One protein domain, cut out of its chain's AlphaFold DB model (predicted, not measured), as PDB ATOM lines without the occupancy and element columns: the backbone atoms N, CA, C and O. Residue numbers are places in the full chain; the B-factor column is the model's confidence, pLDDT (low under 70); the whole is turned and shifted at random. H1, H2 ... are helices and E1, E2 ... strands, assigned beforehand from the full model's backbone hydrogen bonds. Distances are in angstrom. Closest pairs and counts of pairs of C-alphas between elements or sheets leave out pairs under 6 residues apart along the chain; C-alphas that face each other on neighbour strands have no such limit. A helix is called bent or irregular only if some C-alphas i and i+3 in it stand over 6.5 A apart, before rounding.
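What this domain is: This is residues 43 to 135 of the 139 residues of an uncharacterized protein of Sphingomonas yabuuchiae (UniProt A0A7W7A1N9). A small wall of three parallel strands, E1, E2 and E3, has the long helix H4 running over one face, while H1 and H2 make a corner at one end of the longest axis. H3 sits between these two parts, touching H1, H2 and H4. The printed part has 93 residues, with four named helices and three named strands in the order H1 H2 E1 H3 E2 H4 E3; the sheet runs E1 E2 E3, with its strands parallel, and the class is mixed, helices and strands. The whole is compact, with a radius of gyration of the C-alphas of 13.5 A, and only just elongated, with spans of 40 by 26 by 24 A.

How they stand to each other: Begin with H1, residues 43 to 51, and H2, residues 53 to 64: they touch only at the corner, where the closest C-alphas, those of Ile 49 and Leu 55, are 5.0 A apart. Go on to H3, residues 78 to 89, the hub. H1 touches it at a steep tilt of 61 degrees, the closest C-alphas being those of Met 46 and His 82, 6.8 A apart. H2 touches it with residues 59 to 63 alone, closest at the C-alphas of Ile 63 and Ala 86, 5.4 A. H4, residues 104 to 121, touches H3 with residues 114 to 121 alone, closest at the C-alphas of Phe 88 and Gln 118, 5.9 A. In the sheet, look at E1, residues 68 to 71, beside E2, residues 94 to 99: N 71 and O 96 are within hydrogen-bond range at 2.8 A. On the other side of E2 is E3, residues 126 to 131, with N 97 and O 128 at 2.8 A. H4 lies over E2 and E3 at a height over the sheet of 10.2 A and runs along the strands, at 27 degrees to E3 on the local plane; H3 only grazes the sheet, with residues 87 to 88. E1, H3, E2 and E2, H4, E3 are strand-helix-strand units, two parallel neighbour strands with a helix between, each with a right-handed crossover. Every O i to N i+4 pair is within hydrogen-bond range in H1, H2 and H4, and 5 of 8 are in H3.

Where its parts are: Find C-alpha 43 at (-4.367, 148.970, -10.482), where H1 begins. H2 spans 16.3 A from first to last C-alpha and H3 16.5 A; H3 is irregular, with C-alphas 79 and 82 7.8 A apart. H4 runs 26.0 A from C-alpha 104 at (3.299, 139.521, -39.199). E3 spans 17.2 A and ends at C-alpha 131, (-5.032, 131.360, -35.116).

The domain as a whole: The C-alphas of Pro 53 and Asp 104, the two farthest apart, are 40.9 A apart. The printed part has no cut and no long link. Residues 65 to 66 have pLDDT under 70.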
ATOM      1  N   MET A  43      -4.273 148.765 -11.934       96.50
ATOM      2  CA  MET A  43      -4.367 148.970 -10.482       96.50
ATOM      3  C   MET A  43      -5.812 149.125  -9.990       96.50
ATOM      4  O   MET A  43      -6.158 148.596  -8.935       96.50
ATOM      5  N   GLN A  44      -6.660 149.856 -10.720       96.50
ATOM      6  CA  GLN A  44      -8.074 150.024 -10.360       96.50
ATOM      7  C   GLN A  44      -8.827 148.697 -10.474       96.50
ATOM      8  O   GLN A  44      -9.546 148.327  -9.543       96.50
ATOM      9  N   LYS A  45      -8.596 147.949 -11.558       96.69
ATOM     10  CA  LYS A  45      -9.145 146.602 -11.743       96.69
ATOM     11  C   LYS A  45      -8.718 145.665 -10.611       96.69
ATOM     12  O   LYS A  45      -9.571 145.035  -9.991       96.69
ATOM     13  N   MET A  46      -7.435 145.669 -10.241       97.00
ATOM     14  CA  MET A  46      -6.920 144.852  -9.137       97.00
ATOM     15  C   MET A  46      -7.530 145.222  -7.774       97.00
ATOM     16  O   MET A  46      -7.811 144.341  -6.963       97.00
ATOM     17  N   ARG A  47      -7.794 146.509  -7.506       95.81
ATOM     18  CA  ARG A  47      -8.519 146.924  -6.287       95.81
ATOM     19  C   ARG A  47      -9.928 146.337  -6.242       95.81
ATOM     20  O   ARG A  47     -10.331 145.862  -5.187       95.81
ATOM     21  N   LYS A  48     -10.651 146.331  -7.369       94.31
ATOM     22  CA  LYS A  48     -11.993 145.732  -7.449       94.31
ATOM     23  C   LYS A  48     -11.957 144.209  -7.294       94.31
ATOM     24  O   LYS A  48     -12.819 143.659  -6.619       94.31
ATOM     25  N   ILE A  49     -10.952 143.542  -7.866       95.88
ATOM     26  CA  ILE A  49     -10.715 142.103  -7.662       95.88
ATOM     27  C   ILE A  49     -10.516 141.807  -6.173       95.88
ATOM     28  O   ILE A  49     -11.197 140.954  -5.620       95.88
ATOM     29  N   ASN A  50      -9.640 142.560  -5.502       95.19
ATOM     30  CA  ASN A  50      -9.361 142.381  -4.076       95.19
ATOM     31  C   ASN A  50     -10.546 142.728  -3.163       95.19
ATOM     32  O   ASN A  50     -10.604 142.225  -2.046       95.19
ATOM     33  N   SER A  51     -11.471 143.589  -3.598       91.94
ATOM     34  CA  SER A  51     -12.620 143.988  -2.781       91.94
ATOM     35  C   SER A  51     -13.781 142.993  -2.819       91.94
ATOM     36  O   SER A  51     -14.722 143.165  -2.057       91.94
ATOM     37  N   VAL A  52     -13.770 142.017  -3.735       91.44
ATOM     38  CA  VAL A  52     -14.843 141.022  -3.887       91.44
ATOM     39  C   VAL A  52     -14.256 139.625  -3.664       91.44
ATOM     40  O   VAL A  52     -13.471 139.176  -4.503       91.44
ATOM     41  N   PRO A  53     -14.642 138.897  -2.597       91.75
ATOM     42  CA  PRO A  53     -14.035 137.611  -2.237       91.75
ATOM     43  C   PRO A  53     -13.989 136.592  -3.380       91.75
ATOM     44  O   PRO A  53     -12.978 135.929  -3.582       91.75
ATOM     45  N   TYR A  54     -15.051 136.508  -4.185       93.12
ATOM     46  CA  TYR A  54     -15.089 135.599  -5.332       93.12
ATOM     47  C   TYR A  54     -14.128 135.991  -6.454       93.12
ATOM     48  O   TYR A  54     -13.468 135.126  -7.019       93.12
ATOM     49  N   LEU A  55     -14.009 137.285  -6.769       95.06
ATOM     50  CA  LEU A  55     -13.044 137.732  -7.774       95.06
ATOM     51  C   LEU A  55     -11.614 137.499  -7.290       95.06
ATOM     52  O   LEU A  55     -10.776 137.059  -8.074       95.06
ATOM     53  N   ARG A  56     -11.357 137.748  -6.001       95.25
ATOM     54  CA  ARG A  56     -10.069 137.452  -5.382       95.25
ATOM     55  C   ARG A  56      -9.733 135.966  -5.475       95.25
ATOM     56  O   ARG A  56      -8.658 135.634  -5.955       95.25
ATOM     57  N   TYR A  57     -10.677 135.096  -5.125       93.81
ATOM     58  CA  TYR A  57     -10.525 133.651  -5.269       93.81
ATOM     59  C   TYR A  57     -10.203 133.242  -6.714       93.81
ATOM     60  O   TYR A  57      -9.276 132.473  -6.940       93.81
ATOM     61  N   CYS A  58     -10.914 133.779  -7.714       93.12
ATOM     62  CA  CYS A  58     -10.608 133.501  -9.123       93.12
ATOM     63  C   CYS A  58      -9.192 133.945  -9.521       93.12
ATOM     64  O   CYS A  58      -8.549 133.271 -10.322       93.12
ATOM     65  N   TYR A  59      -8.722 135.073  -8.986       95.44
ATOM     66  CA  TYR A  59      -7.371 135.571  -9.231       95.44
ATOM     67  C   TYR A  59      -6.302 134.695  -8.573       95.44
ATOM     68  O   TYR A  59      -5.306 134.381  -9.213       95.44
ATOM     69  N   ASP A  60      -6.517 134.255  -7.333       94.88
ATOM     70  CA  ASP A  60      -5.593 133.344  -6.648       94.88
ATOM     71  C   ASP A  60      -5.542 131.984  -7.379       94.88
ATOM     72  O   ASP A  60      -4.466 131.483  -7.697       94.88
ATOM     73  N   MET A  61      -6.693 131.456  -7.814       92.25
ATOM     74  CA  MET A  61      -6.765 130.233  -8.629       92.25
ATOM     75  C   MET A  61      -6.034 130.332  -9.974       92.25
ATOM     76  O   MET A  61      -5.569 129.317 -10.492       92.25
ATOM     77  N   LEU A  62      -5.949 131.530 -10.560       91.31
ATOM     78  CA  LEU A  62      -5.179 131.770 -11.781       91.31
ATOM     79  C   LEU A  62      -3.668 131.611 -11.537       91.31
ATOM     80  O   LEU A  62      -2.948 131.219 -12.452       91.31
ATOM     81  N   ILE A  63      -3.197 131.913 -10.324       92.19
ATOM     82  CA  ILE A  63      -1.790 131.796  -9.922       92.19
ATOM     83  C   ILE A  63      -1.454 130.354  -9.534       92.19
ATOM     84  O   ILE A  63      -0.395 129.851  -9.896       92.19
ATOM     85  N   ASP A  64      -2.352 129.679  -8.824       89.25
ATOM     86  CA  ASP A  64      -2.032 128.397  -8.189       89.25
ATOM     87  C   ASP A  64      -2.033 127.195  -9.148       89.25
ATOM     88  O   ASP A  64      -1.593 126.114  -8.759       89.25
ATOM     89  N   ASN A  65      -2.573 127.326 -10.369       68.31
ATOM     90  CA  ASN A  65      -3.034 126.144 -11.112       68.31
ATOM     91  C   ASN A  65      -2.849 126.074 -12.649       68.31
ATOM     92  O   ASN A  65      -3.735 125.545 -13.331       68.31
ATOM     93  N   PRO A  66      -1.742 126.546 -13.248       66.50
ATOM     94  CA  PRO A  66      -1.453 126.188 -14.637       66.50
ATOM     95  C   PRO A  66      -0.147 125.403 -14.821       66.50
ATOM     96  O   PRO A  66       0.924 125.881 -14.472       66.50
ATOM     97  N   ALA A  67      -0.226 124.229 -15.462       75.31
ATOM     98  CA  ALA A  67       0.907 123.652 -16.201       75.31
ATOM     99  C   ALA A  67       0.913 124.189 -17.646       75.31
ATOM    100  O   ALA A  67       1.914 124.708 -18.129       75.31
ATOM    101  N   THR A  68      -0.256 124.195 -18.296       92.12
ATOM    102  CA  THR A  68      -0.455 124.730 -19.651       92.12
ATOM    103  C   THR A  68      -1.729 125.565 -19.701       92.12
ATOM    104  O   THR A  68      -2.771 125.128 -19.214       92.12
ATOM    105  N   MET A  69      -1.674 126.746 -20.318       93.50
ATOM    106  CA  MET A  69      -2.816 127.660 -20.438       93.50
ATOM    107  C   MET A  69      -3.140 128.009 -21.881       93.50
ATOM    108  O   MET A  69      -2.242 128.177 -22.697       93.50
ATOM    109  N   PHE A  70      -4.425 128.214 -22.161       94.06
ATOM    110  CA  PHE A  70      -4.912 128.748 -23.430       94.06
ATOM    111  C   PHE A  70      -5.695 130.032 -23.172       94.06
ATOM    112  O   PHE A  70      -6.611 130.053 -22.350       94.06
ATOM    113  N   VAL A  71      -5.349 131.102 -23.885       94.94
ATOM    114  CA  VAL A  71      -6.047 132.387 -23.821       94.94
ATOM    115  C   VAL A  71      -6.717 132.665 -25.157       94.94
ATOM    116  O   VAL A  71      -6.077 132.633 -26.207       94.94
ATOM    117  N   TYR A  72      -8.010 132.975 -25.097       93.69
ATOM    118  CA  TYR A  72      -8.847 133.286 -26.251       93.69
ATOM    119  C   TYR A  72      -9.435 134.691 -26.113       93.69
ATOM    120  O   TYR A  72      -9.880 135.072 -25.032       93.69
ATOM    121  N   GLY A  73      -9.483 135.444 -27.217       92.00
ATOM    122  CA  GLY A  73     -10.248 136.696 -27.299       92.00
ATOM    123  C   GLY A  73      -9.761 137.826 -26.386       92.00
ATOM    124  O   GLY A  73     -10.567 138.659 -25.983       92.00
ATOM    125  N   HIS A  74      -8.470 137.857 -26.049       94.69
ATOM    126  CA  HIS A  74      -7.893 138.854 -25.147       94.69
ATOM    127  C   HIS A  74      -6.787 139.657 -25.848       94.69
ATOM    128  O   HIS A  74      -6.057 139.102 -26.665       94.69
ATOM    129  N   SER A  75      -6.652 140.952 -25.543       94.44
ATOM    130  CA  SER A  75      -5.661 141.837 -26.187       94.44
ATOM    131  C   SER A  75      -4.314 141.907 -25.466       94.44
ATOM    132  O   SER A  75      -3.332 142.341 -26.050       94.44
ATOM    133  N   ALA A  76      -4.265 141.469 -24.207       95.75
ATOM    134  CA  ALA A  76      -3.092 141.564 -23.331       95.75
ATOM    135  C   ALA A  76      -2.625 142.986 -22.979       95.75
ATOM    136  O   ALA A  76      -1.507 143.167 -22.489       95.75
ATOM    137  N   ASP A  77      -3.480 143.987 -23.194       95.50
ATOM    138  CA  ASP A  77      -3.140 145.395 -22.997       95.50
ATOM    139  C   ASP A  77      -2.755 145.734 -21.548       95.50
ATOM    140  O   ASP A  77      -3.055 145.020 -20.589       95.50
ATOM    141  N   GLU A  78      -2.130 146.900 -21.368       95.56
ATOM    142  CA  GLU A  78      -1.637 147.384 -20.069       95.56
ATOM    143  C   GLU A  78      -2.707 147.436 -18.974       95.56
ATOM    144  O   GLU A  78      -2.399 147.248 -17.795       95.56
ATOM    145  N   ASN A  79      -3.970 147.661 -19.341       95.50
ATOM    146  CA  ASN A  79      -5.080 147.683 -18.389       95.50
ATOM    147  C   ASN A  79      -5.329 146.309 -17.752       95.50
ATOM    148  O   ASN A  79      -5.888 146.243 -16.661       95.50
ATOM    149  N   ASP A  80      -4.861 145.231 -18.374       95.38
ATOM    150  CA  ASP A  80      -4.992 143.855 -17.899       95.38
ATOM    151  C   ASP A  80      -3.644 143.251 -17.482       95.38
ATOM    152  O   ASP A  80      -3.538 142.054 -17.225       95.38
ATOM    153  N   ALA A  81      -2.612 144.086 -17.304       96.75
ATOM    154  CA  ALA A  81      -1.280 143.646 -16.890       96.75
ATOM    155  C   ALA A  81      -1.276 142.827 -15.582       96.75
ATOM    156  O   ALA A  81      -0.409 141.984 -15.390       96.75
ATOM    157  N   HIS A  82      -2.232 143.043 -14.671       96.38
ATOM    158  CA  HIS A  82      -2.366 142.268 -13.430       96.38
ATOM    159  C   HIS A  82      -2.682 140.784 -13.684       96.38
ATOM    160  O   HIS A  82      -2.217 139.939 -12.921       96.38
ATOM    161  N   ILE A  83      -3.413 140.471 -14.762       95.88
ATOM    162  CA  ILE A  83      -3.714 139.099 -15.196       95.88
ATOM    163  C   ILE A  83      -2.447 138.427 -15.720       95.88
ATOM    164  O   ILE A  83      -2.118 137.329 -15.291       95.88
ATOM    165  N   TYR A  84      -1.679 139.096 -16.582       96.06
ATOM    166  CA  TYR A  84      -0.444 138.514 -17.123       96.06
ATOM    167  C   TYR A  84       0.670 138.435 -16.093       96.06
ATOM    168  O   TYR A  84       1.456 137.497 -16.125       96.06
ATOM    169  N   ARG A  85       0.710 139.362 -15.131       95.19
ATOM    170  CA  ARG A  85       1.571 139.217 -13.955       95.19
ATOM    171  C   ARG A  85       1.212 137.962 -13.169       95.19
ATOM    172  O   ARG A  85       2.126 137.224 -12.836       95.19
ATOM    173  N   ALA A  86      -0.073 137.700 -12.917       95.62
ATOM    174  CA  ALA A  86      -0.504 136.464 -12.261       95.62
ATOM    175  C   ALA A  86      -0.109 135.221 -13.067       95.62
ATOM    176  O   ALA A  86       0.545 134.338 -12.524       95.62
ATOM    177  N   ILE A  87      -0.423 135.197 -14.367       95.69
ATOM    178  CA  ILE A  87      -0.077 134.084 -15.259       95.69
ATOM    179  C   ILE A  87       1.432 133.836 -15.239       95.69
ATOM    180  O   ILE A  87       1.858 132.733 -14.940       95.69
ATOM    181  N   PHE A  88       2.271 134.839 -15.486       95.50
ATOM    182  CA  PHE A  88       3.720 134.621 -15.539       95.50
ATOM    183  C   PHE A  88       4.371 134.397 -14.165       95.50
ATOM    184  O   PHE A  88       5.477 133.866 -14.120       95.50
ATOM    185  N   SER A  89       3.712 134.770 -13.059       93.62
ATOM    186  CA  SER A  89       4.181 134.465 -11.693       93.62
ATOM    187  C   SER A  89       3.759 133.074 -11.209       93.62
ATOM    188  O   SER A  89       4.205 132.643 -10.148       93.62
ATOM    189  N   SER A  90       2.871 132.402 -11.944       93.81
ATOM    190  CA  SER A  90       2.411 131.045 -11.646       93.81
ATOM    191  C   SER A  90       3.436 129.981 -12.056       93.81
ATOM    192  O   SER A  90       4.481 130.284 -12.632       93.81
ATOM    193  N   SER A  91       3.097 128.710 -11.835       92.50
ATOM    194  CA  SER A  91       3.844 127.554 -12.343       92.50
ATOM    195  C   SER A  91       3.636 127.260 -13.839       92.50
ATOM    196  O   SER A  91       3.961 126.157 -14.274       92.50
ATOM    197  N   VAL A  92       3.065 128.186 -14.625       94.25
ATOM    198  CA  VAL A  92       2.780 127.953 -16.051       94.25
ATOM    199  C   VAL A  92       4.056 127.609 -16.820       94.25
ATOM    200  O   VAL A  92       5.022 128.368 -16.837       94.25
ATOM    201  N   GLU A  93       4.046 126.473 -17.508       93.81
ATOM    202  CA  GLU A  93       5.153 126.049 -18.367       93.81
ATOM    203  C   GLU A  93       4.978 126.603 -19.786       93.81
ATOM    204  O   GLU A  93       5.945 127.044 -20.416       93.81
ATOM    205  N   HIS A  94       3.733 126.608 -20.285       96.12
ATOM    206  CA  HIS A  94       3.412 127.059 -21.641       96.12
ATOM    207  C   HIS A  94       2.068 127.798 -21.730       96.12
ATOM    208  O   HIS A  94       1.013 127.268 -21.379       96.12
ATOM    209  N   LEU A  95       2.097 129.014 -22.276       96.56
ATOM    210  CA  LEU A  95       0.937 129.846 -22.590       96.56
ATOM    211  C   LEU A  95       0.641 129.851 -24.100       96.56
ATOM    212  O   LEU A  95       1.384 130.408 -24.902       96.56
ATOM    213  N   TYR A  96      -0.483 129.286 -24.508       97.06
ATOM    214  CA  TYR A  96      -0.995 129.395 -25.868       97.06
ATOM    215  C   TYR A  96      -1.906 130.612 -25.984       97.06
ATOM    216  O   TYR A  96      -2.872 130.750 -25.232       97.06
ATOM    217  N   PHE A  97      -1.624 131.488 -26.942       97.50
ATOM    218  CA  PHE A  97      -2.321 132.758 -27.090       97.50
ATOM    219  C   PHE A  97      -2.990 132.885 -28.459       97.50
ATOM    220  O   PHE A  97      -2.324 132.891 -29.495       97.50
ATOM    221  N   GLY A  98      -4.316 132.989 -28.464       97.25
ATOM    222  CA  GLY A  98      -5.104 133.078 -29.687       97.25
ATOM    223  C   GLY A  98      -5.055 134.471 -30.303       97.25
ATOM    224  O   GLY A  98      -5.395 135.460 -29.651       97.25
ATOM    225  N   ILE A  99      -4.703 134.549 -31.584       97.06
ATOM    226  CA  ILE A  99      -4.759 135.770 -32.392       97.06
ATOM    227  C   ILE A  99      -5.752 135.540 -33.526       97.06
ATOM    228  O   ILE A  99      -5.658 134.561 -34.255       97.06
ATOM    229  N   TYR A 100      -6.718 136.443 -33.690       95.31
ATOM    230  CA  TYR A 100      -7.672 136.352 -34.794       95.31
ATOM    231  C   TYR A 100      -7.039 136.826 -36.106       95.31
ATOM    232  O   TYR A 100      -6.634 137.995 -36.209       95.31
ATOM    233  N   LYS A 101      -6.994 135.933 -37.107       94.62
ATOM    234  CA  LYS A 101      -6.411 136.192 -38.434       94.62
ATOM    235  C   LYS A 101      -4.998 136.768 -38.304       94.62
ATOM    236  O   LYS A 101      -4.814 137.967 -38.558       94.62
ATOM    237  N   PRO A 102      -4.040 135.975 -37.792       95.69
ATOM    238  CA  PRO A 102      -2.695 136.450 -37.524       95.69
ATOM    239  C   PRO A 102      -2.025 136.920 -38.817       95.69
ATOM    240  O   PRO A 102      -2.145 136.297 -39.868       95.69
ATOM    241  N   ASP A 103      -1.306 138.027 -38.704       96.81
ATOM    242  CA  ASP A 103      -0.383 138.545 -39.706       96.81
ATOM    243  C   ASP A 103       0.917 138.947 -38.994       96.81
ATOM    244  O   ASP A 103       0.964 139.011 -37.758       96.81
ATOM    245  N   ASP A 104       1.976 139.218 -39.756       97.69
ATOM    246  CA  ASP A 104       3.299 139.521 -39.199       97.69
ATOM    247  C   ASP A 104       3.286 140.726 -38.248       97.69
ATOM    248  O   ASP A 104       4.010 140.748 -37.249       97.69
ATOM    249  N   ALA A 105       2.447 141.730 -38.522       97.69
ATOM    250  CA  ALA A 105       2.360 142.931 -37.703       97.69
ATOM    251  C   ALA A 105       1.689 142.637 -36.353       97.69
ATOM    252  O   ALA A 105       2.215 143.032 -35.307       97.69
ATOM    253  N   LYS A 106       0.572 141.902 -36.355       96.81
ATOM    254  CA  LYS A 106      -0.129 141.463 -35.138       96.81
ATOM    255  C   LYS A 106       0.732 140.531 -34.299       96.81
ATOM    256  O   LYS A 106       0.785 140.703 -33.084       96.81
ATOM    257  N   LEU A 107       1.414 139.579 -34.936       97.75
ATOM    258  CA  LEU A 107       2.312 138.645 -34.258       97.75
ATOM    259  C   LEU A 107       3.436 139.398 -33.553       97.75
ATOM    260  O   LEU A 107       3.644 139.201 -32.361       97.75
ATOM    261  N   LYS A 108       4.099 140.326 -34.250       98.00
ATOM    262  CA  LYS A 108       5.174 141.138 -33.669       98.00
ATOM    263  C   LYS A 108       4.690 142.034 -32.527       98.00
ATOM    264  O   LYS A 108       5.390 142.180 -31.526       98.00
ATOM    265  N   ALA A 109       3.514 142.645 -32.668       97.00
ATOM    266  CA  ALA A 109       2.935 143.482 -31.620       97.00
ATOM    267  C   ALA A 109       2.601 142.661 -30.363       97.00
ATOM    268  O   ALA A 109       2.971 143.054 -29.255       97.00
ATOM    269  N   MET A 110       1.953 141.507 -30.540       97.69
ATOM    270  CA  MET A 110       1.576 140.629 -29.434       97.69
ATOM    271  C   MET A 110       2.799 139.988 -28.766       97.69
ATOM    272  O   MET A 110       2.852 139.908 -27.541       97.69
ATOM    273  N   ASP A 111       3.806 139.602 -29.552       98.06
ATOM    274  CA  ASP A 111       5.091 139.111 -29.052       98.06
ATOM    275  C   ASP A 111       5.763 140.139 -28.139       98.06
ATOM    276  O   ASP A 111       6.085 139.838 -26.993       98.06
ATOM    277  N   GLY A 112       5.874 141.393 -28.586       97.75
ATOM    278  CA  GLY A 112       6.453 142.464 -27.776       97.75
ATOM    279  C   GLY A 112       5.710 142.697 -26.456       97.75
ATOM    280  O   GLY A 112       6.345 142.955 -25.428       97.75
ATOM    281  N   LEU A 113       4.379 142.582 -26.468       97.31
ATOM    282  CA  LEU A 113       3.524 142.789 -25.301       97.31
ATOM    283  C   LEU A 113       3.638 141.641 -24.287       97.31
ATOM    284  O   LEU A 113       3.884 141.893 -23.105       97.31
ATOM    285  N   LEU A 114       3.547 140.387 -24.736       97.81
ATOM    286  CA  LEU A 114       3.735 139.226 -23.860       97.81
ATOM    287  C   LEU A 114       5.170 139.149 -23.332       97.81
ATOM    288  O   LEU A 114       5.354 138.977 -22.128       97.81
ATOM    289  N   ALA A 115       6.178 139.400 -24.174       97.88
ATOM    290  CA  ALA A 115       7.576 139.469 -23.752       97.88
ATOM    291  C   ALA A 115       7.820 140.573 -22.713       97.88
ATOM    292  O   ALA A 115       8.689 140.442 -21.849       97.88
ATOM    293  N   LYS A 116       7.099 141.701 -22.785       97.69
ATOM    294  CA  LYS A 116       7.166 142.751 -21.758       97.69
ATOM    295  C   LYS A 116       6.607 142.246 -20.426       97.69
ATOM    296  O   LYS A 116       7.269 142.416 -19.400       97.69
ATOM    297  N   HIS A 117       5.421 141.636 -20.426       97.25
ATOM    298  CA  HIS A 117       4.805 141.102 -19.204       97.25
ATOM    299  C   HIS A 117       5.657 139.993 -18.579       97.25
ATOM    300  O   HIS A 117       5.929 140.046 -17.382       97.25
ATOM    301  N   GLN A 118       6.160 139.066 -19.396       96.88
ATOM    302  CA  GLN A 118       7.055 137.987 -18.978       96.88
ATOM    303  C   GLN A 118       8.328 138.525 -18.309       96.88
ATOM    304  O   GLN A 118       8.651 138.141 -17.182       96.88
ATOM    305  N   ARG A 119       9.024 139.472 -18.957       97.25
ATOM    306  CA  ARG A 119      10.252 140.087 -18.420       97.25
ATOM    307  C   ARG A 119      10.018 140.904 -17.158       97.25
ATOM    308  O   ARG A 119      10.897 140.965 -16.310       97.25
ATOM    309  N   THR A 120       8.847 141.527 -17.025       96.25
ATOM    310  CA  THR A 120       8.485 142.289 -15.816       96.25
ATOM    311  C   THR A 120       8.448 141.393 -14.576       96.25
ATOM    312  O   THR A 120       8.743 141.863 -13.481       96.25
ATOM    313  N   VAL A 121       8.085 140.120 -14.747       95.38
ATOM    314  CA  VAL A 121       8.034 139.121 -13.670       95.38
ATOM    315  C   VAL A 121       9.344 138.330 -13.553       95.38
ATOM    316  O   VAL A 121       9.673 137.867 -12.468       95.38
ATOM    317  N   GLY A 122      10.106 138.197 -14.643       96.12
ATOM    318  CA  GLY A 122      11.287 137.329 -14.698       96.12
ATOM    319  C   GLY A 122      10.922 135.856 -14.900       96.12
ATOM    320  O   GLY A 122      11.560 134.978 -14.331       96.12
ATOM    321  N   SER A 123       9.853 135.595 -15.657       94.81
ATOM    322  CA  SER A 123       9.352 134.244 -15.916       94.81
ATOM    323  C   SER A 123      10.029 133.607 -17.127       94.81
ATOM    324  O   SER A 123      10.199 134.255 -18.155       94.81
ATOM    325  N   GLU A 124      10.324 132.311 -17.043       94.25
ATOM    326  CA  GLU A 124      10.864 131.501 -18.149       94.25
ATOM    327  C   GLU A 124       9.766 130.734 -18.912       94.25
ATOM    328  O   GLU A 124      10.056 129.907 -19.779       94.25
ATOM    329  N   ALA A 125       8.491 130.994 -18.597       94.38
ATOM    330  CA  ALA A 125       7.360 130.345 -19.248       94.38
ATOM    331  C   ALA A 125       7.367 130.581 -20.765       94.38
ATOM    332  O   ALA A 125       7.535 131.702 -21.248       94.38
ATOM    333  N   LYS A 126       7.131 129.529 -21.545       96.25
ATOM    334  CA  LYS A 126       7.046 129.655 -23.005       96.25
ATOM    335  C   LYS A 126       5.684 130.203 -23.399       96.25
ATOM    336  O   LYS A 126       4.692 129.960 -22.715       96.25
ATOM    337  N   TYR A 127       5.605 130.874 -24.544       97.12
ATOM    338  CA  TYR A 127       4.319 131.155 -25.168       97.12
ATOM    339  C   TYR A 127       4.323 130.887 -26.670       97.12
ATOM    340  O   TYR A 127       5.362 130.890 -27.331       97.12
ATOM    341  N   THR A 128       3.151 130.586 -27.223       97.69
ATOM    342  CA  THR A 128       2.971 130.306 -28.653       97.69
ATOM    343  C   THR A 128       1.657 130.876 -29.147       97.69
ATOM    344  O   THR A 128       0.617 130.707 -28.512       97.69
ATOM    345  N   PHE A 129       1.705 131.525 -30.307       98.00
ATOM    346  CA  PHE A 129       0.519 132.051 -30.963       98.00
ATOM    347  C   PHE A 129      -0.174 130.980 -31.795       98.00
ATOM    348  O   PHE A 129       0.479 130.173 -32.455       98.00
ATOM    349  N   PHE A 130      -1.501 130.998 -31.792       96.56
ATOM    350  CA  PHE A 130      -2.318 130.203 -32.704       96.56
ATOM    351  C   PHE A 130      -3.409 131.074 -33.325       96.56
ATOM    352  O   PHE A 130      -3.817 132.079 -32.741       96.56
ATOM    353  N   ASP A 131      -3.886 130.690 -34.509       96.00
ATOM    354  CA  ASP A 131      -5.032 131.360 -35.116       96.00
ATOM    355  C   ASP A 131      -6.311 130.971 -34.378       96.00
ATOM    356  O   ASP A 131      -6.701 129.798 -34.359       96.00
ATOM    357  N   SER A 132      -6.987 131.955 -33.796       94.31
ATOM    358  CA  SER A 132      -8.263 131.751 -33.115       94.31
ATOM    359  C   SER A 132      -9.335 131.130 -34.022       94.31
ATOM    360  O   SER A 132     -10.201 130.434 -33.501       94.31
ATOM    361  N   GLU A 133      -9.285 131.310 -35.351       92.44
ATOM    362  CA  GLU A 133     -10.232 130.660 -36.281       92.44
ATOM    363  C   GLU A 133     -10.072 129.136 -36.330       92.44
ATOM    364  O   GLU A 133     -11.028 128.415 -36.620       92.44
ATOM    365  N   SER A 134      -8.885 128.621 -36.007       91.94
ATOM    366  CA  SER A 134      -8.643 127.177 -35.950       91.94
ATOM    367  C   SER A 134      -9.227 126.519 -34.692       91.94
ATOM    368  O   SER A 134      -9.403 125.299 -34.649       91.94
ATOM    369  N   ALA A 135      -9.556 127.313 -33.668       88.94
ATOM    370  CA  ALA A 135     -10.014 126.821 -32.381       88.94
ATOM    371  C   ALA A 135     -11.526 126.540 -32.386       88.94
ATOM    372  O   ALA A 135     -12.360 127.442 -32.333       88.94
TER     373      ALA A 135